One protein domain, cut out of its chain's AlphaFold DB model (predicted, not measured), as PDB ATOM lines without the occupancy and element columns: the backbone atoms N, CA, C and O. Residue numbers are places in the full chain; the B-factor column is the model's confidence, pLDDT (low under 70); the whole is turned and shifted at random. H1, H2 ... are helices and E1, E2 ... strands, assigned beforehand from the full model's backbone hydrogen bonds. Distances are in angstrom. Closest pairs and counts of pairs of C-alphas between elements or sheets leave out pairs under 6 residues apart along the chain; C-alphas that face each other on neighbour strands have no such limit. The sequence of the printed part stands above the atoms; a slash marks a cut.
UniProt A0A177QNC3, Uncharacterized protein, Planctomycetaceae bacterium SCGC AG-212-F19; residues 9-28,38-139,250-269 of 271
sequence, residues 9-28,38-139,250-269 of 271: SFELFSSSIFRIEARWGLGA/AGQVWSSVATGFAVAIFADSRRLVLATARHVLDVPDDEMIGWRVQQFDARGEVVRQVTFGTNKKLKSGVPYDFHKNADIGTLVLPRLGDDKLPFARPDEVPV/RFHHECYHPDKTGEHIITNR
ATOM      1  N   SER A   9      33.741 -37.579   3.647       74.94
ATOM      2  CA  SER A   9      32.590 -36.672   3.712       74.94
ATOM      3  C   SER A   9      32.483 -35.752   2.485       74.94
ATOM      4  O   SER A   9      31.392 -35.581   1.937       74.94
ATOM      5  N   PHE A  10      33.608 -35.215   2.004       79.94
ATOM      6  CA  PHE A  10      33.648 -34.321   0.853       79.94
ATOM      7  C   PHE A  10      33.518 -35.094  -0.460       79.94
ATOM      8  O   PHE A  10      32.803 -34.657  -1.354       79.94
ATOM      9  N   GLU A  11      34.124 -36.280  -0.562       82.69
ATOM     10  CA  GLU A  11      33.931 -37.156  -1.727       82.69
ATOM     11  C   GLU A  11      32.458 -37.552  -1.898       82.69
ATOM     12  O   GLU A  11      31.919 -37.486  -3.006       82.69
ATOM     13  N   LEU A  12      31.788 -37.909  -0.795       82.06
ATOM     14  CA  LEU A  12      30.355 -38.203  -0.795       82.06
ATOM     15  C   LEU A  12      29.541 -36.977  -1.217       82.06
ATOM     16  O   LEU A  12      28.679 -37.096  -2.084       82.06
ATOM     17  N   PHE A  13      29.858 -35.799  -0.677       86.25
ATOM     18  CA  PHE A  13      29.217 -34.542  -1.061       86.25
ATOM     19  C   PHE A  13      29.358 -34.247  -2.564       86.25
ATOM     20  O   PHE A  13      28.365 -33.990  -3.247       86.25
ATOM     21  N   SER A  14      30.568 -34.358  -3.113       88.06
ATOM     22  CA  SER A  14      30.840 -34.164  -4.541       88.06
ATOM     23  C   SER A  14      30.112 -35.179  -5.421       88.06
ATOM     24  O   SER A  14      29.633 -34.837  -6.504       88.06
ATOM     25  N   SER A  15      29.957 -36.416  -4.936       90.56
ATOM     26  CA  SER A  15      29.185 -37.470  -5.604       90.56
ATOM     27  C   SER A  15      27.668 -37.238  -5.597       90.56
ATOM     28  O   SER A  15      26.925 -38.037  -6.161       90.56
ATOM     29  N   SER A  16      27.196 -36.140  -5.010       94.06
ATOM     30  CA  SER A  16      25.803 -35.706  -5.079       94.06
ATOM     31  C   SER A  16      25.592 -34.525  -6.027       94.06
ATOM     32  O   SER A  16      24.473 -34.025  -6.099       94.06
ATOM     33  N   ILE A  17      26.618 -34.072  -6.757       96.44
ATOM     34  CA  ILE A  17      26.535 -32.932  -7.681       96.44
ATOM     35  C   ILE A  17      26.419 -33.425  -9.128       96.44
ATOM     36  O   ILE A  17      27.098 -34.365  -9.552       96.44
ATOM     37  N   PHE A  18      25.538 -32.781  -9.891       97.50
ATOM     38  CA  PHE A  18      25.170 -33.149 -11.251       97.50
ATOM     39  C   PHE A  18      25.194 -31.933 -12.172       97.50
ATOM     40  O   PHE A  18      24.787 -30.835 -11.798       97.50
ATOM     41  N   ARG A  19      25.618 -32.149 -13.414       97.50
ATOM     42  CA  ARG A  19      25.400 -31.218 -14.517       97.50
ATOM     43  C   ARG A  19      23.996 -31.441 -15.054       97.50
ATOM     44  O   ARG A  19      23.623 -32.582 -15.335       97.50
ATOM     45  N   ILE A  20      23.246 -30.364 -15.227       97.50
ATOM     46  CA  ILE A  20      21.915 -30.372 -15.829       97.50
ATOM     47  C   ILE A  20      22.010 -29.649 -17.165       97.50
ATOM     48  O   ILE A  20      22.561 -28.556 -17.256       97.50
ATOM     49  N   GLU A  21      21.471 -30.267 -18.206       96.00
ATOM     50  CA  GLU A  21      21.332 -29.662 -19.517       96.00
ATOM     51  C   GLU A  21      19.886 -29.815 -19.984       96.00
ATOM     52  O   GLU A  21      19.369 -30.934 -20.052       96.00
ATOM     53  N   ALA A  22      19.241 -28.697 -20.305       93.31
ATOM     54  CA  ALA A  22      17.926 -28.676 -20.932       93.31
ATOM     55  C   ALA A  22      18.085 -28.236 -22.382       93.31
ATOM     56  O   ALA A  22      18.809 -27.283 -22.656       93.31
ATOM     57  N   ARG A  23      17.423 -28.924 -23.312       92.44
ATOM     58  CA  ARG A  23      17.423 -28.601 -24.742       92.44
ATOM     59  C   ARG A  23      16.009 -28.435 -25.262       92.44
ATOM     60  O   ARG A  23      15.158 -29.276 -24.983       92.44
ATOM     61  N   TRP A  24      15.787 -27.407 -26.065       89.25
ATOM     62  CA  TRP A  24      14.519 -27.151 -26.752       89.25
ATOM     63  C   TRP A  24      14.786 -26.539 -28.135       89.25
ATOM     64  O   TRP A  24      15.940 -26.388 -28.542       89.25
ATOM     65  N   GLY A  25      13.745 -26.288 -28.925       80.88
ATOM     66  CA  GLY A  25      13.884 -25.926 -30.337       80.88
ATOM     67  C   GLY A  25      14.215 -27.114 -31.246       80.88
ATOM     68  O   GLY A  25      14.638 -26.930 -32.383       80.88
ATOM     69  N   LEU A  26      13.988 -28.352 -30.787       65.25
ATOM     70  CA  LEU A  26      14.241 -29.595 -31.541       65.25
ATOM     71  C   LEU A  26      13.269 -29.816 -32.729       65.25
ATOM     72  O   LEU A  26      13.258 -30.887 -33.331       65.25
ATOM     73  N   GLY A  27      12.487 -28.792 -33.086       53.97
ATOM     74  CA  GLY A  27      11.426 -28.819 -34.088       53.97
ATOM     75  C   GLY A  27      10.051 -29.021 -33.452       53.97
ATOM     76  O   GLY A  27       9.837 -29.950 -32.679       53.97
ATOM     77  N   ALA A  28       9.102 -28.151 -33.793       48.41
ATOM     78  CA  ALA A  28       7.690 -28.362 -33.506       48.41
ATOM     79  C   ALA A  28       6.995 -28.898 -34.769       48.41
ATOM     80  O   ALA A  28       7.245 -28.404 -35.872       48.41
ATOM     81  N   ALA A  38      14.711 -21.934 -38.176       48.66
ATOM     82  CA  ALA A  38      14.591 -23.377 -38.349       48.66
ATOM     83  C   ALA A  38      15.961 -24.062 -38.185       48.66
ATOM     84  O   ALA A  38      16.899 -23.764 -38.921       48.66
ATOM     85  N   GLY A  39      16.067 -24.969 -37.208       56.38
ATOM     86  CA  GLY A  39      17.292 -25.719 -36.913       56.38
ATOM     87  C   GLY A  39      18.134 -25.207 -35.738       56.38
ATOM     88  O   GLY A  39      19.147 -25.833 -35.430       56.38
ATOM     89  N   GLN A  40      17.745 -24.125 -35.053       60.41
ATOM     90  CA  GLN A  40      18.445 -23.678 -33.844       60.41
ATOM     91  C   GLN A  40      17.970 -24.454 -32.604       60.41
ATOM     92  O   GLN A  40      16.842 -24.289 -32.142       60.41
ATOM     93  N   VAL A  41      18.859 -25.285 -32.054       73.75
ATOM     94  CA  VAL A  41      18.663 -25.957 -30.762       73.75
ATOM     95  C   VAL A  41      19.160 -25.027 -29.664       73.75
ATOM     96  O   VAL A  41      20.343 -24.693 -29.622       73.75
ATOM     97  N   TRP A  42      18.263 -24.621 -28.774       73.31
ATOM     98  CA  TRP A  42      18.633 -23.894 -27.565       73.31
ATOM     99  C   TRP A  42      19.039 -24.889 -26.490       73.31
ATOM    100  O   TRP A  42      18.449 -25.968 -26.378       73.31
ATOM    101  N   SER A  43      20.038 -24.526 -25.693       82.94
ATOM    102  CA  SER A  43      20.420 -25.303 -24.524       82.94
ATOM    103  C   SER A  43      20.736 -24.405 -23.343       82.94
ATOM    104  O   SER A  43      21.504 -23.458 -23.495       82.94
ATOM    105  N   SER A  44      20.220 -24.749 -22.167       88.62
ATOM    106  CA  SER A  44      20.741 -24.250 -20.897       88.62
ATOM    107  C   SER A  44      21.641 -25.313 -20.277       88.62
ATOM    108  O   SER A  44      21.345 -26.509 -20.338       88.62
ATOM    109  N   VAL A  45      22.764 -24.884 -19.702       93.56
ATOM    110  CA  VAL A  45      23.667 -25.734 -18.923       93.56
ATOM    111  C   VAL A  45      23.746 -25.156 -17.525       93.56
ATOM    112  O   VAL A  45      23.898 -23.949 -17.349       93.56
ATOM    113  N   ALA A  46      23.628 -26.026 -16.538       96.50
ATOM    114  CA  ALA A  46      23.562 -25.654 -15.142       96.50
ATOM    115  C   ALA A  46      24.079 -26.780 -14.248       96.50
ATOM    116  O   ALA A  46      24.496 -27.849 -14.703       96.50
ATOM    117  N   THR A  47      24.004 -26.535 -12.950       98.12
ATOM    118  CA  THR A  47      24.331 -27.484 -11.897       98.12
ATOM    119  C   THR A  47      23.074 -27.807 -11.088       98.12
ATOM    120  O   THR A  47      22.164 -26.993 -10.942       98.12
ATOM    121  N   GLY A  48      23.004 -29.015 -10.549       98.00
ATOM    122  CA  GLY A  48      22.083 -29.360  -9.477       98.00
ATOM    123  C   GLY A  48      22.712 -30.378  -8.539       98.00
ATOM    124  O   GLY A  48      23.786 -30.908  -8.819       98.00
ATOM    125  N   PHE A  49      22.063 -30.658  -7.418       97.56
ATOM    126  CA  PHE A  49      22.596 -31.588  -6.425       97.56
ATOM    127  C   PHE A  49      21.499 -32.353  -5.690       97.56
ATOM    128  O   PHE A  49      20.397 -31.845  -5.504       97.56
ATOM    129  N   ALA A  50      21.789 -33.588  -5.287       95.50
ATOM    130  CA  ALA A  50      20.827 -34.472  -4.641       95.50
ATOM    131  C   ALA A  50      20.470 -33.985  -3.233       95.50
ATOM    132  O   ALA A  50      21.279 -34.081  -2.314       95.50
ATOM    133  N   VAL A  51      19.237 -33.512  -3.060       93.69
ATOM    134  CA  VAL A  51      18.703 -33.049  -1.766       93.69
ATOM    135  C   VAL A  51      17.753 -34.036  -1.122       93.69
ATOM    136  O   VAL A  51      17.506 -33.935   0.073       93.69
ATOM    137  N   ALA A  52      17.232 -34.998  -1.883       91.25
ATOM    138  CA  ALA A  52      16.421 -36.068  -1.331       91.25
ATOM    139  C   ALA A  52      16.395 -37.318  -2.216       91.25
ATOM    140  O   ALA A  52      16.703 -37.272  -3.409       91.25
ATOM    141  N   ILE A  53      15.984 -38.440  -1.624       88.56
ATOM    142  CA  ILE A  53      15.716 -39.702  -2.325       88.56
ATOM    143  C   ILE A  53      14.341 -40.212  -1.902       88.56
ATOM    144  O   ILE A  53      14.051 -40.305  -0.712       88.56
ATOM    145  N   PHE A  54      13.502 -40.585  -2.866       85.06
ATOM    146  CA  PHE A  54      12.237 -41.251  -2.570       85.06
ATOM    147  C   PHE A  54      12.471 -42.667  -2.024       85.06
ATOM    148  O   PHE A  54      13.154 -43.463  -2.667       85.06
ATOM    149  N   ALA A  55      11.884 -43.005  -0.875       81.44
ATOM    150  CA  ALA A  55      12.083 -44.302  -0.221       81.44
ATOM    151  C   ALA A  55      11.599 -45.489  -1.077       81.44
ATOM    152  O   ALA A  55      12.297 -46.493  -1.204       81.44
ATOM    153  N   ASP A  56      10.424 -45.351  -1.695       79.75
ATOM    154  CA  ASP A  56       9.735 -46.393  -2.471       79.75
ATOM    155  C   ASP A  56      10.420 -46.725  -3.804       79.75
ATOM    156  O   ASP A  56      10.549 -47.873  -4.224       79.75
ATOM    157  N   SER A  57      10.837 -45.680  -4.498       81.62
ATOM    158  CA  SER A  57      11.204 -45.692  -5.902       81.62
ATOM    159  C   SER A  57      12.680 -45.431  -6.096       81.62
ATOM    160  O   SER A  57      13.162 -45.563  -7.221       81.62
ATOM    161  N   ARG A  58      13.379 -45.032  -5.022       85.44
ATOM    162  CA  ARG A  58      14.791 -44.644  -5.030       85.44
ATOM    163  C   ARG A  58      15.080 -43.608  -6.126       85.44
ATOM    164  O   ARG A  58      16.160 -43.577  -6.712       85.44
ATOM    165  N   ARG A  59      14.088 -42.762  -6.433       88.38
ATOM    166  CA  ARG A  59      14.235 -41.631  -7.354       88.38
ATOM    167  C   ARG A  59      14.957 -40.503  -6.640       88.38
ATOM    168  O   ARG A  59      14.629 -40.186  -5.499       88.38
ATOM    169  N   LEU A  60      15.915 -39.903  -7.333       91.62
ATOM    170  CA  LEU A  60      16.661 -38.756  -6.837       91.62
ATOM    171  C   LEU A  60      15.873 -37.470  -7.056       91.62
ATOM    172  O   LEU A  60      15.308 -37.264  -8.129       91.62
ATOM    173  N   VAL A  61      15.875 -36.610  -6.046       93.56
ATOM    174  CA  VAL A  61      15.378 -35.240  -6.130       93.56
ATOM    175  C   VAL A  61      16.584 -34.322  -6.092       93.56
ATOM    176  O   VAL A  61      17.309 -34.268  -5.095       93.56
ATOM    177  N   LEU A  62      16.813 -33.626  -7.195       96.50
ATOM    178  CA  LEU A  62      17.860 -32.629  -7.305       96.50
ATOM    179  C   LEU A  62      17.301 -31.260  -6.940       96.50
ATOM    180  O   LEU A  62      16.204 -30.930  -7.379       96.50
ATOM    181  N   ALA A  63      18.056 -30.458  -6.201       97.38
ATOM    182  CA  ALA A  63      17.856 -29.020  -6.135       97.38
ATOM    183  C   ALA A  63      18.676 -28.331  -7.232       97.38
ATOM    184  O   ALA A  63      19.752 -28.805  -7.599       97.38
ATOM    185  N   THR A  64      18.154 -27.232  -7.761       98.06
ATOM    186  CA  THR A  64      18.821 -26.361  -8.737       98.06
ATOM    187  C   THR A  64      18.196 -24.960  -8.681       98.06
ATOM    188  O   THR A  64      17.288 -24.716  -7.882       98.06
ATOM    189  N   ALA A  65      18.672 -24.021  -9.495       97.06
ATOM    190  CA  ALA A  65      18.075 -22.694  -9.591       97.06
ATOM    191  C   ALA A  65      16.780 -22.752 -10.414       97.06
ATOM    192  O   ALA A  65      16.652 -23.557 -11.339       97.06
ATOM    193  N   ARG A  66      15.796 -21.908 -10.098       95.75
ATOM    194  CA  ARG A  66      14.504 -21.924 -10.804       95.75
ATOM    195  C   ARG A  66      14.678 -21.571 -12.278       95.75
ATOM    196  O   ARG A  66      14.064 -22.233 -13.105       95.75
ATOM    197  N   HIS A  67      15.510 -20.587 -12.613       94.88
ATOM    198  CA  HIS A  67      15.726 -20.177 -14.006       94.88
ATOM    199  C   HIS A  67      16.317 -21.292 -14.894       94.88
ATOM    200  O   HIS A  67      16.197 -21.236 -16.112       94.88
ATOM    201  N   VAL A  68      16.915 -22.335 -14.305       94.75
ATOM    202  CA  VAL A  68      17.366 -23.542 -15.027       94.75
ATOM    203  C   VAL A  68      16.178 -24.385 -15.498       94.75
ATOM    204  O   VAL A  68      16.248 -25.053 -16.529       94.75
ATOM    205  N   LEU A  69      15.089 -24.357 -14.729       93.88
ATOM    206  CA  LEU A  69      13.855 -25.106 -14.953       93.88
ATOM    207  C   LEU A  69      12.773 -24.272 -15.658       93.88
ATOM    208  O   LEU A  69      11.711 -24.803 -15.990       93.88
ATOM    209  N   ASP A  70      13.028 -22.980 -15.871       91.69
ATOM    210  CA  ASP A  70      12.128 -22.041 -16.541       91.69
ATOM    211  C   ASP A  70      12.262 -22.175 -18.065       91.69
ATOM    212  O   ASP A  70      12.867 -21.361 -18.760       91.69
ATOM    213  N   VAL A  71      11.766 -23.303 -18.563       90.00
ATOM    214  CA  VAL A  71      11.794 -23.708 -19.974       90.00
ATOM    215  C   VAL A  71      10.436 -23.451 -20.642       90.00
ATOM    216  O   VAL A  71       9.422 -23.422 -19.940       90.00
ATOM    217  N   PRO A  72      10.371 -23.305 -21.983       89.88
ATOM    218  CA  PRO A  72       9.114 -23.031 -22.676       89.88
ATOM    219  C   PRO A  72       8.023 -24.071 -22.391       89.88
ATOM    220  O   PRO A  72       8.239 -25.281 -22.482       89.88
ATOM    221  N   ASP A  73       6.822 -23.589 -22.074       86.44
ATOM    222  CA  ASP A  73       5.698 -24.435 -21.655       86.44
ATOM    223  C   ASP A  73       5.155 -25.320 -22.788       86.44
ATOM    224  O   ASP A  73       4.539 -26.362 -22.539       86.44
ATOM    225  N   ASP A  74       5.337 -24.886 -24.031       85.88
ATOM    226  CA  ASP A  74       4.763 -25.465 -25.235       85.88
ATOM    227  C   ASP A  74       5.721 -26.314 -26.063       85.88
ATOM    228  O   ASP A  74       5.294 -26.942 -27.034       85.88
ATOM    229  N   GLU A  75       6.972 -26.413 -25.633       86.75
ATOM    230  CA  GLU A  75       7.993 -27.179 -26.323       86.75
ATOM    231  C   GLU A  75       8.243 -28.548 -25.686       86.75
ATOM    232  O   GLU A  75       7.949 -28.823 -24.519       86.75
ATOM    233  N   MET A  76       8.794 -29.449 -26.500       88.06
ATOM    234  CA  MET A  76       9.361 -30.688 -25.999       88.06
ATOM    235  C   MET A  76      10.760 -30.402 -25.458       88.06
ATOM    236  O   MET A  76      11.668 -30.089 -26.226       88.06
ATOM    237  N   ILE A  77      10.937 -30.539 -24.147       90.94
ATOM    238  CA  ILE A  77      12.218 -30.288 -23.490       90.94
ATOM    239  C   ILE A  77      12.968 -31.603 -23.339       90.94
ATOM    240  O   ILE A  77      12.476 -32.526 -22.689       90.94
ATOM    241  N   GLY A  78      14.151 -31.693 -23.937       91.62
ATOM    242  CA  GLY A  78      15.087 -32.793 -23.741       91.62
ATOM    243  C   GLY A  78      16.027 -32.492 -22.580       91.62
ATOM    244  O   GLY A  78      16.859 -31.594 -22.673       91.62
ATOM    245  N   TRP A  79      15.928 -33.265 -21.508       93.06
ATOM    246  CA  TRP A  79      16.805 -33.173 -20.349       93.06
ATOM    247  C   TRP A  79      17.947 -34.163 -20.454       93.06
ATOM    248  O   TRP A  79      17.768 -35.309 -20.877       93.06
ATOM    249  N   ARG A  80      19.112 -33.740 -19.980       94.75
ATOM    250  CA  ARG A  80      20.253 -34.602 -19.709       94.75
ATOM    251  C   ARG A  80      20.842 -34.226 -18.364       94.75
ATOM    252  O   ARG A  80      21.210 -33.078 -18.142       94.75
ATOM    253  N   VAL A  81      20.951 -35.211 -17.488       95.94
ATOM    254  CA  VAL A  81      21.555 -35.055 -16.169       95.94
ATOM    255  C   VAL A  81      22.752 -35.984 -16.097       95.94
ATOM    256  O   VAL A  81      22.620 -37.177 -16.372       95.94
ATOM    257  N   GLN A  82      23.919 -35.432 -15.785       95.50
ATOM    258  CA  GLN A  82      25.197 -36.140 -15.818       95.50
ATOM    259  C   GLN A  82      25.958 -35.948 -14.515       95.50
ATOM    260  O   GLN A  82      25.931 -34.876 -13.919       95.50
ATOM    261  N   GLN A  83      26.687 -36.978 -14.117       94.00
ATOM    262  CA  GLN A  83      27.702 -36.900 -13.082       94.00
ATOM    263  C   GLN A  83      29.056 -37.223 -13.693       94.00
ATOM    264  O   GLN A  83      29.160 -38.142 -14.508       94.00
ATOM    265  N   PHE A  84      30.072 -36.491 -13.253       92.00
ATOM    266  CA  PHE A  84      31.442 -36.613 -13.728       92.00
ATOM    267  C   PHE A  84      32.357 -37.056 -12.586       92.00
ATOM    268  O   PHE A  84      32.110 -36.699 -11.432       92.00
ATOM    269  N   ASP A  85      33.393 -37.832 -12.890       89.38
ATOM    270  CA  ASP A  85      34.484 -38.087 -11.947       89.38
ATOM    271  C   ASP A  85      35.534 -36.958 -11.960       89.38
ATOM    272  O   ASP A  85      35.415 -35.955 -12.665       89.38
ATOM    273  N   ALA A  86      36.598 -37.123 -11.168       85.31
ATOM    274  CA  ALA A  86      37.696 -36.160 -11.087       85.31
ATOM    275  C   ALA A  86      38.503 -36.009 -12.393       85.31
ATOM    276  O   ALA A  86      39.309 -35.087 -12.495       85.31
ATOM    277  N   ARG A  87      38.322 -36.910 -13.367       86.94
ATOM    278  CA  ARG A  87      38.974 -36.874 -14.683       86.94
ATOM    279  C   ARG A  87      38.083 -36.234 -15.751       86.94
ATOM    280  O   ARG A  87      38.542 -36.084 -16.877       86.94
ATOM    281  N   GLY A  88      36.850 -35.861 -15.405       86.56
ATOM    282  CA  GLY A  88      35.873 -35.334 -16.354       86.56
ATOM    283  C   GLY A  88      35.148 -36.420 -17.149       86.56
ATOM    284  O   GLY A  88      34.496 -36.110 -18.145       86.56
ATOM    285  N   GLU A  89      35.220 -37.684 -16.721       91.31
ATOM    286  CA  GLU A  89      34.509 -38.785 -17.368       91.31
ATOM    287  C   GLU A  89      33.090 -38.914 -16.817       91.31
ATOM    288  O   GLU A  89      32.855 -38.811 -15.610       91.31
ATOM    289  N   VAL A  90      32.122 -39.173 -17.699       93.06
ATOM    290  CA  VAL A  90      30.722 -39.366 -17.299       93.06
ATOM    291  C   VAL A  90      30.582 -40.710 -16.588       93.06
ATOM    292  O   VAL A  90      30.618 -41.764 -17.217       93.06
ATOM    293  N   VAL A  91      30.343 -40.679 -15.278       92.44
ATOM    294  CA  VAL A  91      30.125 -41.895 -14.476       92.44
ATOM    295  C   VAL A  91      28.657 -42.284 -14.376       92.44
ATOM    296  O   VAL A  91      28.339 -43.453 -14.162       92.44
ATOM    297  N   ARG A  92      27.744 -41.315 -14.504       90.81
ATOM    298  CA  ARG A  92      26.290 -41.539 -14.522       90.81
ATOM    299  C   ARG A  92      25.624 -40.548 -15.456       90.81
ATOM    300  O   ARG A  92      25.989 -39.376 -15.483       90.81
ATOM    301  N   GLN A  93      24.603 -41.011 -16.166       92.94
ATOM    302  CA  GLN A  93      23.799 -40.166 -17.034       92.94
ATOM    303  C   GLN A  93      22.356 -40.656 -17.089       92.94
ATOM    304  O   GLN A  93      22.102 -41.858 -17.123       92.94
ATOM    305  N   VAL A  94      21.420 -39.714 -17.157       90.56
ATOM    306  CA  VAL A  94      20.033 -39.972 -17.537       90.56
ATOM    307  C   VAL A  94      19.564 -38.915 -18.531       90.56
ATOM    308  O   VAL A  94      19.912 -37.740 -18.414       90.56
ATOM    309  N   THR A  95      18.783 -39.341 -19.521       91.19
ATOM    310  CA  THR A  95      18.144 -38.470 -20.513       91.19
ATOM    311  C   THR A  95      16.651 -38.737 -20.549       91.19
ATOM    312  O   THR A  95      16.246 -39.898 -20.547       91.19
ATOM    313  N   PHE A  96      15.832 -37.691 -20.599       89.19
ATOM    314  CA  PHE A  96      14.373 -37.822 -20.640       89.19
ATOM    315  C   PHE A  96      13.716 -36.587 -21.258       89.19
ATOM    316  O   PHE A  96      14.324 -35.523 -21.326       89.19
ATOM    317  N   GLY A  97      12.475 -36.730 -21.724       88.44
ATOM    318  CA  GLY A  97      11.692 -35.640 -22.302       88.44
ATOM    319  C   GLY A  97      10.595 -35.158 -21.355       88.44
ATOM    320  O   GLY A  97       9.961 -35.977 -20.694       88.44
ATOM    321  N   THR A  98      10.325 -33.851 -21.311       87.81
ATOM    322  CA  THR A  98       9.149 -33.294 -20.612       87.81
ATOM    323  C   THR A  98       8.450 -32.227 -21.434       87.81
ATOM    324  O   THR A  98       9.114 -31.392 -22.041       87.81
ATOM    325  N   ASN A  99       7.122 -32.205 -21.413       87.19
ATOM    326  CA  ASN A  99       6.333 -31.123 -21.995       87.19
ATOM    327  C   ASN A  99       5.305 -30.667 -20.957       87.19
ATOM    328  O   ASN A  99       4.474 -31.464 -20.510       87.19
ATOM    329  N   LYS A 100       5.354 -29.391 -20.566       82.75
ATOM    330  CA  LYS A 100       4.519 -28.867 -19.479       82.75
ATOM    331  C   LYS A 100       3.032 -28.839 -19.849       82.75
ATOM    332  O   LYS A 100       2.187 -29.124 -18.997       82.75
ATOM    333  N   LYS A 101       2.689 -28.586 -21.122       81.69
ATOM    334  CA  LYS A 101       1.301 -28.642 -21.628       81.69
ATOM    335  C   LYS A 101       0.683 -30.034 -21.554       81.69
ATOM    336  O   LYS A 101      -0.530 -30.130 -21.366       81.69
ATOM    337  N   LEU A 102       1.474 -31.104 -21.655       74.38
ATOM    338  CA  LEU A 102       0.950 -32.474 -21.581       74.38
ATOM    339  C   LEU A 102       0.477 -32.871 -20.172       74.38
ATOM    340  O   LEU A 102      -0.095 -33.952 -20.037       74.38
ATOM    341  N   LYS A 103       0.676 -32.010 -19.152       59.47
ATOM    342  CA  LYS A 103       0.206 -32.100 -17.746       59.47
ATOM    343  C   LYS A 103       0.486 -33.417 -17.003       59.47
ATOM    344  O   LYS A 103       0.216 -33.512 -15.808       59.47
ATOM    345  N   SER A 104       1.046 -34.419 -17.663       55.09
ATOM    346  CA  SER A 104       1.425 -35.703 -17.099       55.09
ATOM    347  C   SER A 104       2.851 -35.601 -16.572       55.09
ATOM    348  O   SER A 104       3.818 -35.652 -17.322       55.09
ATOM    349  N   GLY A 105       2.960 -35.422 -15.254       59.00
ATOM    350  CA  GLY A 105       4.197 -35.662 -14.512       59.00
ATOM    351  C   GLY A 105       5.366 -34.759 -14.892       59.00
ATOM    352  O   GLY A 105       6.449 -35.277 -15.150       59.00
ATOM    353  N   VAL A 106       5.169 -33.432 -14.896       73.94
ATOM    354  CA  VAL A 106       6.293 -32.481 -14.941       73.94
ATOM    355  C   VAL A 106       7.227 -32.844 -13.783       73.94
ATOM    356  O   VAL A 106       6.813 -32.752 -12.627       73.94
ATOM    357  N   PRO A 107       8.456 -33.312 -14.053       83.88
ATOM    358  CA  PRO A 107       9.319 -33.857 -13.018       83.88
ATOM    359  C   PRO A 107       9.996 -32.747 -12.219       83.88
ATOM    360  O   PRO A 107      10.951 -33.014 -11.509       83.88
ATOM    361  N   TYR A 108       9.555 -31.500 -12.347       87.44
ATOM    362  CA  TYR A 108      10.154 -30.370 -11.675       87.44
ATOM    363  C   TYR A 108       9.106 -29.407 -11.142       87.44
ATOM    364  O   TYR A 108       7.973 -29.345 -11.614       87.44
ATOM    365  N   ASP A 109       9.524 -28.656 -10.137       89.94
ATOM    366  CA  ASP A 109       8.728 -27.657  -9.441       89.94
ATOM    367  C   ASP A 109       9.683 -26.593  -8.886       89.94
ATOM    368  O   ASP A 109      10.882 -26.844  -8.760       89.94
ATOM    369  N   PHE A 110       9.199 -25.400  -8.570       90.94
ATOM    370  CA  PHE A 110      10.033 -24.312  -8.076       90.94
ATOM    371  C   PHE A 110       9.302 -23.400  -7.099       90.94
ATOM    372  O   PHE A 110       8.076 -23.285  -7.083       90.94
ATOM    373  N   HIS A 111      10.083 -22.732  -6.258       90.56
ATOM    374  CA  HIS A 111       9.563 -21.777  -5.299       90.56
ATOM    375  C   HIS A 111       9.050 -20.517  -6.016       90.56
ATOM    376  O   HIS A 111       9.647 -20.021  -6.973       90.56
ATOM    377  N   LYS A 112       7.926 -19.962  -5.544       87.94
ATOM    378  CA  LYS A 112       7.274 -18.816  -6.203       87.94
ATOM    379  C   LYS A 112       8.111 -17.537  -6.139       87.94
ATOM    380  O   LYS A 112       8.148 -16.793  -7.115       87.94
ATOM    381  N   ASN A 113       8.796 -17.329  -5.013       89.69
ATOM    382  CA  ASN A 113       9.480 -16.070  -4.697       89.69
ATOM    383  C   ASN A 113      11.010 -16.203  -4.635       89.69
ATOM    384  O   ASN A 113      11.705 -15.203  -4.517       89.69
ATOM    385  N   ALA A 114      11.549 -17.423  -4.695       92.38
ATOM    386  CA  ALA A 114      12.988 -17.674  -4.615       92.38
ATOM    387  C   ALA A 114      13.436 -18.350  -5.906       92.38
ATOM    388  O   ALA A 114      12.675 -19.135  -6.478       92.38
ATOM    389  N   ASP A 115      14.651 -18.059  -6.357       95.25
ATOM    390  CA  ASP A 115      15.221 -18.680  -7.550       95.25
ATOM    391  C   ASP A 115      15.738 -20.101  -7.252       95.25
ATOM    392  O   ASP A 115      16.905 -20.428  -7.432       95.25
ATOM    393  N   ILE A 116      14.843 -20.954  -6.752       95.12
ATOM    394  CA  ILE A 116      15.116 -22.327  -6.328       95.12
ATOM    395  C   ILE A 116      14.069 -23.245  -6.935       95.12
ATOM    396  O   ILE A 116      12.869 -22.965  -6.863       95.12
ATOM    397  N   GLY A 117      14.508 -24.389  -7.445       94.88
ATOM    398  CA  GLY A 117      13.617 -25.461  -7.840       94.88
ATOM    399  C   GLY A 117      14.175 -26.850  -7.605       94.88
ATOM    400  O   GLY A 117      15.310 -27.047  -7.174       94.88
ATOM    401  N   THR A 118      13.311 -27.819  -7.866       95.50
ATOM    402  CA  THR A 118      13.572 -29.245  -7.740       95.50
ATOM    403  C   THR A 118      13.347 -29.956  -9.049       95.50
ATOM    404  O   THR A 118      12.386 -29.642  -9.741       95.50
ATOM    405  N   LEU A 119      14.162 -30.969  -9.323       94.44
ATOM    406  CA  LEU A 119      14.018 -31.893 -10.440       94.44
ATOM    407  C   LEU A 119      14.068 -33.338  -9.924       94.44
ATOM    408  O   LEU A 119      15.072 -33.783  -9.374       94.44
ATOM    409  N   VAL A 120      12.988 -34.083 -10.109       92.44
ATOM    410  CA  VAL A 120      12.849 -35.503  -9.785       92.44
ATOM    411  C   VAL A 120      13.298 -36.336 -10.978       92.44
ATOM    412  O   VAL A 120      12.669 -36.333 -12.034       92.44
ATOM    413  N   LEU A 121      14.373 -37.096 -10.811       91.19
ATOM    414  CA  LEU A 121      14.897 -37.926 -11.887       91.19
ATOM    415  C   LEU A 121      13.996 -39.147 -12.138       91.19
ATOM    416  O   LEU A 121      13.505 -39.765 -11.181       91.19
ATOM    417  N   PRO A 122      13.770 -39.522 -13.412       86.88
ATOM    418  CA  PRO A 122      13.009 -40.719 -13.740       86.88
ATOM    419  C   PRO A 122      13.785 -41.984 -13.344       86.88
ATOM    420  O   PRO A 122      14.979 -41.951 -13.036       86.88
ATOM    421  N   ARG A 123      13.098 -43.128 -13.373       79.75
ATOM    422  CA  ARG A 123      13.766 -44.434 -13.301       79.75
ATOM    423  C   ARG A 123      14.478 -44.719 -14.633       79.75
ATOM    424  O   ARG A 123      14.025 -44.256 -15.678       79.75
ATOM    425  N   LEU A 124      15.585 -45.455 -14.590       69.31
ATOM    426  CA  LEU A 124      16.364 -45.834 -15.768       69.31
ATOM    427  C   LEU A 124      15.774 -47.078 -16.451       69.31
ATOM    428  O   LEU A 124      15.536 -48.087 -15.787       69.31
ATOM    429  N   GLY A 125      15.633 -47.014 -17.779       59.19
ATOM    430  CA  GLY A 125      15.314 -48.154 -18.649       59.19
ATOM    431  C   GLY A 125      13.909 -48.749 -18.485       59.19
ATOM    432  O   GLY A 125      13.130 -48.338 -17.622       59.19
ATOM    433  N   ASP A 126      13.608 -49.754 -19.311       56.94
ATOM    434  CA  ASP A 126      12.362 -50.539 -19.235       56.94
ATOM    435  C   ASP A 126      12.272 -51.341 -17.926       56.94
ATOM    436  O   ASP A 126      11.188 -51.519 -17.366       56.94
ATOM    437  N   ASP A 127      13.432 -51.719 -17.380       57.31
ATOM    438  CA  ASP A 127      13.577 -52.440 -16.111       57.31
ATOM    439  C   ASP A 127      13.323 -51.552 -14.878       57.31
ATOM    440  O   ASP A 127      13.307 -52.040 -13.746       57.31
ATOM    441  N   LYS A 128      13.098 -50.240 -15.074       64.94
ATOM    442  CA  LYS A 128      12.788 -49.264 -14.017       64.94
ATOM    443  C   LYS A 128      13.818 -49.258 -12.880       64.94
ATOM    444  O   LYS A 128      13.449 -49.025 -11.723       64.94
ATOM    445  N   LEU A 129      15.094 -49.491 -13.185       65.31
ATOM    446  CA  LEU A 129      16.149 -49.467 -12.177       65.31
ATOM    447  C   LEU A 129      16.296 -48.050 -11.605       65.31
ATOM    448  O   LEU A 129      16.168 -47.058 -12.335       65.31
ATOM    449  N   PRO A 130      16.527 -47.908 -10.292       72.81
ATOM    450  CA  PRO A 130      16.651 -46.595  -9.693       72.81
ATOM    451  C   PRO A 130      17.930 -45.906 -10.160       72.81
ATOM    452  O   PRO A 130      18.995 -46.514 -10.228       72.81
ATOM    453  N   PHE A 131      17.825 -44.609 -10.460       82.56
ATOM    454  CA  PHE A 131      19.000 -43.806 -10.782       82.56
ATOM    455  C   PHE A 131      19.911 -43.635  -9.557       82.56
ATOM    456  O   PHE A 131      21.121 -43.508  -9.729       82.56
ATOM    457  N   ALA A 132      19.361 -43.623  -8.334       85.94
ATOM    458  CA  ALA A 132      20.133 -43.556  -7.091       85.94
ATOM    459  C   ALA A 132      20.949 -44.835  -6.864       85.94
ATOM    460  O   ALA A 132      20.407 -45.939  -6.958       85.94
ATOM    461  N   ARG A 133      22.224 -44.696  -6.477       86.19
ATOM    462  CA  ARG A 133      23.027 -45.843  -6.018       86.19
ATOM    463  C   ARG A 133      22.471 -46.390  -4.700       86.19
ATOM    464  O   ARG A 133      21.842 -45.623  -3.977       86.19
ATOM    465  N   PRO A 134      22.666 -47.672  -4.344       84.75
ATOM    466  CA  PRO A 134      22.190 -48.221  -3.068       84.75
ATOM    467  C   PRO A 134      22.710 -47.469  -1.833       84.75
ATOM    468  O   PRO A 134      21.965 -47.265  -0.880       84.75
ATOM    469  N   ASP A 135      23.953 -47.000  -1.892       84.56
ATOM    470  CA  ASP A 135      24.663 -46.243  -0.859       84.56
ATOM    471  C   ASP A 135      24.541 -44.717  -1.015       84.56
ATOM    472  O   ASP A 135      25.193 -43.968  -0.293       84.56
ATOM    473  N   GLU A 136      23.707 -44.242  -1.947       86.44
ATOM    474  CA  GLU A 136      23.476 -42.813  -2.158       86.44
ATOM    475  C   GLU A 136      22.811 -42.182  -0.927       86.44
ATOM    476  O   GLU A 136      21.751 -42.635  -0.480       86.44
ATOM    477  N   VAL A 137      23.410 -41.100  -0.434       85.06
ATOM    478  CA  VAL A 137      22.882 -40.276   0.655       85.06
ATOM    479  C   VAL A 137      22.727 -38.847   0.132       85.06
ATOM    480  O   VAL A 137      23.671 -38.334  -0.469       85.06
ATOM    481  N   PRO A 138      21.572 -38.187   0.335       88.25
ATOM    482  CA  PRO A 138      21.419 -36.780  -0.019       88.25
ATOM    483  C   PRO A 138      22.424 -35.890   0.713       88.25
ATOM    484  O   PRO A 138      22.865 -36.216   1.821       88.25
ATOM    485  N   VAL A 139      22.726 -34.725   0.137       90.81
ATOM    486  CA  VAL A 139      23.570 -33.738   0.818       90.81
ATOM    487  C   VAL A 139      22.957 -33.345   2.161       90.81
ATOM    488  O   VAL A 139      21.736 -33.246   2.312       90.81
ATOM    489  N   ARG A 250       9.361 -26.812   2.387       82.56
ATOM    490  CA  ARG A 250       8.481 -27.541   1.485       82.56
ATOM    491  C   ARG A 250       8.520 -29.049   1.745       82.56
ATOM    492  O   ARG A 250       7.471 -29.663   1.910       82.56
ATOM    493  N   PHE A 251       9.713 -29.631   1.838       80.56
ATOM    494  CA  PHE A 251       9.877 -31.053   2.143       80.56
ATOM    495  C   PHE A 251       9.452 -31.448   3.554       80.56
ATOM    496  O   PHE A 251       9.242 -32.626   3.768       80.56
ATOM    497  N   HIS A 252       9.340 -30.532   4.514       73.62
ATOM    498  CA  HIS A 252       8.854 -30.849   5.861       73.62
ATOM    499  C   HIS A 252       7.330 -30.745   6.000       73.62
ATOM    500  O   HIS A 252       6.745 -31.431   6.838       73.62
ATOM    501  N   HIS A 253       6.693 -29.866   5.221       68.38
ATOM    502  CA  HIS A 253       5.287 -29.494   5.415       68.38
ATOM    503  C   HIS A 253       4.349 -29.942   4.293       68.38
ATOM    504  O   HIS A 253       3.143 -30.057   4.521       68.38
ATOM    505  N   GLU A 254       4.862 -30.191   3.092       58.53
ATOM    506  CA  GLU A 254       4.071 -30.766   2.003       58.53
ATOM    507  C   GLU A 254       4.094 -32.303   2.082       58.53
ATOM    508  O   GLU A 254       4.708 -32.869   2.977       58.53
ATOM    509  N   CYS A 255       3.392 -33.018   1.196       51.25
ATOM    510  CA  CYS A 255       3.198 -34.486   1.223       51.25
ATOM    511  C   CYS A 255       4.476 -35.352   1.073       51.25
ATOM    512  O   CYS A 255       4.395 -36.538   0.749       51.25
ATOM    513  N   TYR A 256       5.635 -34.762   1.315       51.41
ATOM    514  CA  TYR A 256       6.948 -35.355   1.410       51.41
ATOM    515  C   TYR A 256       7.286 -35.369   2.903       51.41
ATOM    516  O   TYR A 256       7.256 -34.324   3.527       51.41
ATOM    517  N   HIS A 257       7.502 -36.523   3.528       44.25
ATOM    518  CA  HIS A 257       7.941 -36.554   4.929       44.25
ATOM    519  C   HIS A 257       9.373 -37.089   4.949       44.25
ATOM    520  O   HIS A 257       9.576 -38.207   4.463       44.25
ATOM    521  N   PRO A 258      10.364 -36.334   5.454       45.72
ATOM    522  CA  PRO A 258      11.684 -36.878   5.718       45.72
ATOM    523  C   PRO A 258      11.574 -37.891   6.862       45.72
ATOM    524  O   PRO A 258      10.822 -37.675   7.821       45.72
ATOM    525  N   ASP A 259      12.282 -39.011   6.755       42.62
ATOM    526  CA  ASP A 259      12.406 -39.966   7.857       42.62
ATOM    527  C   ASP A 259      13.000 -39.271   9.104       42.62
ATOM    528  O   ASP A 259      13.773 -38.313   9.018       42.62
ATOM    529  N   LYS A 260      12.631 -39.752  10.295       38.53
ATOM    530  CA  LYS A 260      12.982 -39.191  11.614       38.53
ATOM    531  C   LYS A 260      14.493 -39.177  11.905       38.53
ATOM    532  O   LYS A 260      14.900 -38.688  12.955       38.53
ATOM    533  N   THR A 261      15.315 -39.716  11.009       41.38
ATOM    534  CA  THR A 261      16.771 -39.855  11.131       41.38
ATOM    535  C   THR A 261      17.552 -38.632  10.634       41.38
ATOM    536  O   THR A 261      18.774 -38.595  10.774       41.38
ATOM    537  N   GLY A 262      16.887 -37.623  10.051       42.59
ATOM    538  CA  GLY A 262      17.564 -36.459   9.455       42.59
ATOM    539  C   GLY A 262      18.293 -36.785   8.146       42.59
ATOM    540  O   GLY A 262      19.069 -35.979   7.632       42.59
ATOM    541  N   GLU A 263      18.073 -37.982   7.604       52.56
ATOM    542  CA  GLU A 263      18.361 -38.312   6.216       52.56
ATOM    543  C   GLU A 263      17.163 -37.825   5.403       52.56
ATOM    544  O   GLU A 263      16.025 -38.153   5.735       52.56
ATOM    545  N   HIS A 264      17.379 -37.008   4.369       58.06
ATOM    546  CA  HIS A 264      16.309 -36.509   3.493       58.06
ATOM    547  C   HIS A 264      15.759 -37.629   2.586       58.06
ATOM    548  O   HIS A 264      15.687 -37.519   1.362       58.06
ATOM    549  N   ILE A 265      15.413 -38.760   3.188       56.19
ATOM    550  CA  ILE A 265      14.696 -39.862   2.579       56.19
ATOM    551  C   ILE A 265      13.224 -39.485   2.661       56.19
ATOM    552  O   ILE A 265      12.642 -39.425   3.742       56.19
ATOM    553  N   ILE A 266      12.640 -39.187   1.509       55.81
ATOM    554  CA  ILE A 266      11.255 -38.755   1.392       55.81
ATOM    555  C   ILE A 266      10.376 -39.987   1.184       55.81
ATOM    556  O   ILE A 266      10.522 -40.707   0.196       55.81
ATOM    557  N   THR A 267       9.414 -40.221   2.072       47.72
ATOM    558  CA  THR A 267       8.342 -41.194   1.816       47.72
ATOM    559  C   THR A 267       7.195 -40.502   1.083       47.72
ATOM    560  O   THR A 267       6.667 -39.507   1.585       47.72
ATOM    561  N   ASN A 268       6.793 -41.007  -0.086       43.94
ATOM    562  CA  ASN A 268       5.579 -40.542  -0.754       43.94
ATOM    563  C   ASN A 268       4.352 -41.001   0.055       43.94
ATOM    564  O   ASN A 268       4.188 -42.195   0.297       43.94
ATOM    565  N   ARG A 269       3.452 -40.087   0.447       39.84
ATOM    566  CA  ARG A 269       2.150 -40.477   1.032       39.84
ATOM    567  C   ARG A 269       1.210 -41.161   0.026       39.84
ATOM    568  O   ARG A 269       0.207 -41.724   0.450       39.84
TER     569      ARG A 269
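This is residues 9 to 28, 38 to 139 and 250 to 269 of the 271 residues of an uncharacterized protein of Planctomycetaceae bacterium SCGC AG-212-F19 (UniProt A0A177QNC3). What is the main picture? One strongly twisted sheet folds over at its long strand E2, which bends by 78 degrees at residue 51: E5, E4, E1 and the first part of E2 make one wall, and the short strands E3, E7 and E6 make a second wall that crosses it, open between the edge strands E5 and E6. At the far end of E2 sits a small piece made of E9, E8 and H3, while H1 only grazes the sheet and H2 lies beside its strands. Which parts come in which order? The printed part has 142 residues, mostly strand in class, with three named helices and nine named strands in the order H1 E1 E2 E3 H2 E4 E5 E6 E7 H3 E8 E9. The sheet is branched at E2 and mixed, antiparallel but for the parallel pair E2 and E9. How large is it? It is compact, with a radius of gyration of the C-alphas of 15.4 A and spans of 52 by 39 by 34 A.

How does the printed part open? H1, residues 9 to 14, is only just on the sheet, with 5 pairs of C-alphas within 10 A, and only grazes it with residues 13 to 14. E1, residues 17 to 24, has E2, residues 42 to 54, on one side and E4, residues 77 to 84, on the other. E1 is antiparallel to both: N 20 and O 46 of E2 are 2.9 A apart, and N 21 and O 80 of E4 are 2.8 A apart, within hydrogen-bond range. How is E2 shared? Its pairing is staggered: with E1 over residues 42 to 49, with E3, residues 60 to 64, over 49 to 53, and with E9, residues 265 to 268, over 53 to 54. E2 and E3 are a hairpin, with N 61 and O 52 at 2.8 A; E9 is parallel to E2, with N 266 and O 53 at 2.9 A. What ends each wall? E4 and E5, residues 90 to 98, are a hairpin at 167 degrees between directions, with N 81 and O 94 at 2.9 A. E3 is antiparallel to E7, residues 117 to 120, with N 62 and O 119 at 2.8 A. E7 and E6, residues 108 to 110, are a hairpin with N 118 and O 109 at 2.8 A, and E5 and E6 are apart. Where are the other short pieces? H2, residues 66 to 69, is on the sheet at a height of 5.2 A, over none of its strands; its closest C-alphas to E7 are Arg 66 and Gly 117, 4.7 A. H3, residues 250 to 253, only grazes the sheet with residues 250 to 252, and E8, residues 256 to 258, meets E9 only at a point, where C-alphas 258 and 266 face each other at 4.7 A. Every O i to N i+4 pair is within hydrogen-bond range in H1; H2 and H3 are too short for one, and in each the 1 pair of O i to N i+3 is within range.

Where does it begin and end? C-alpha 9, in H1, is at (32.590, -36.672, 3.712), and C-alpha 268, the last of E9, is at (5.579, -40.542, -0.754). How long are the strands? E2 measures 31.1 A, E1 23.3 A, E5 22.7 A, E4 22.5 A and E3 12.7 A. Where is the bend? C-alpha 51 is at (18.703, -33.049, -1.766).

What is missing? Residues 29 to 37 and 140 to 249 are not printed; the gaps are 9.8 A from C-alpha 28 to 38 and 16.3 A from C-alpha 139 to 250. Are there long links? Of the links that are printed whole, none is long, but residues 121 to 139 hold no named element. Where is confidence low? The mean pLDDT of the printed part is 81.0; residues 26 to 28, 38 to 40, 103 to 105, 124 to 129 and 253 to 269 are under 70.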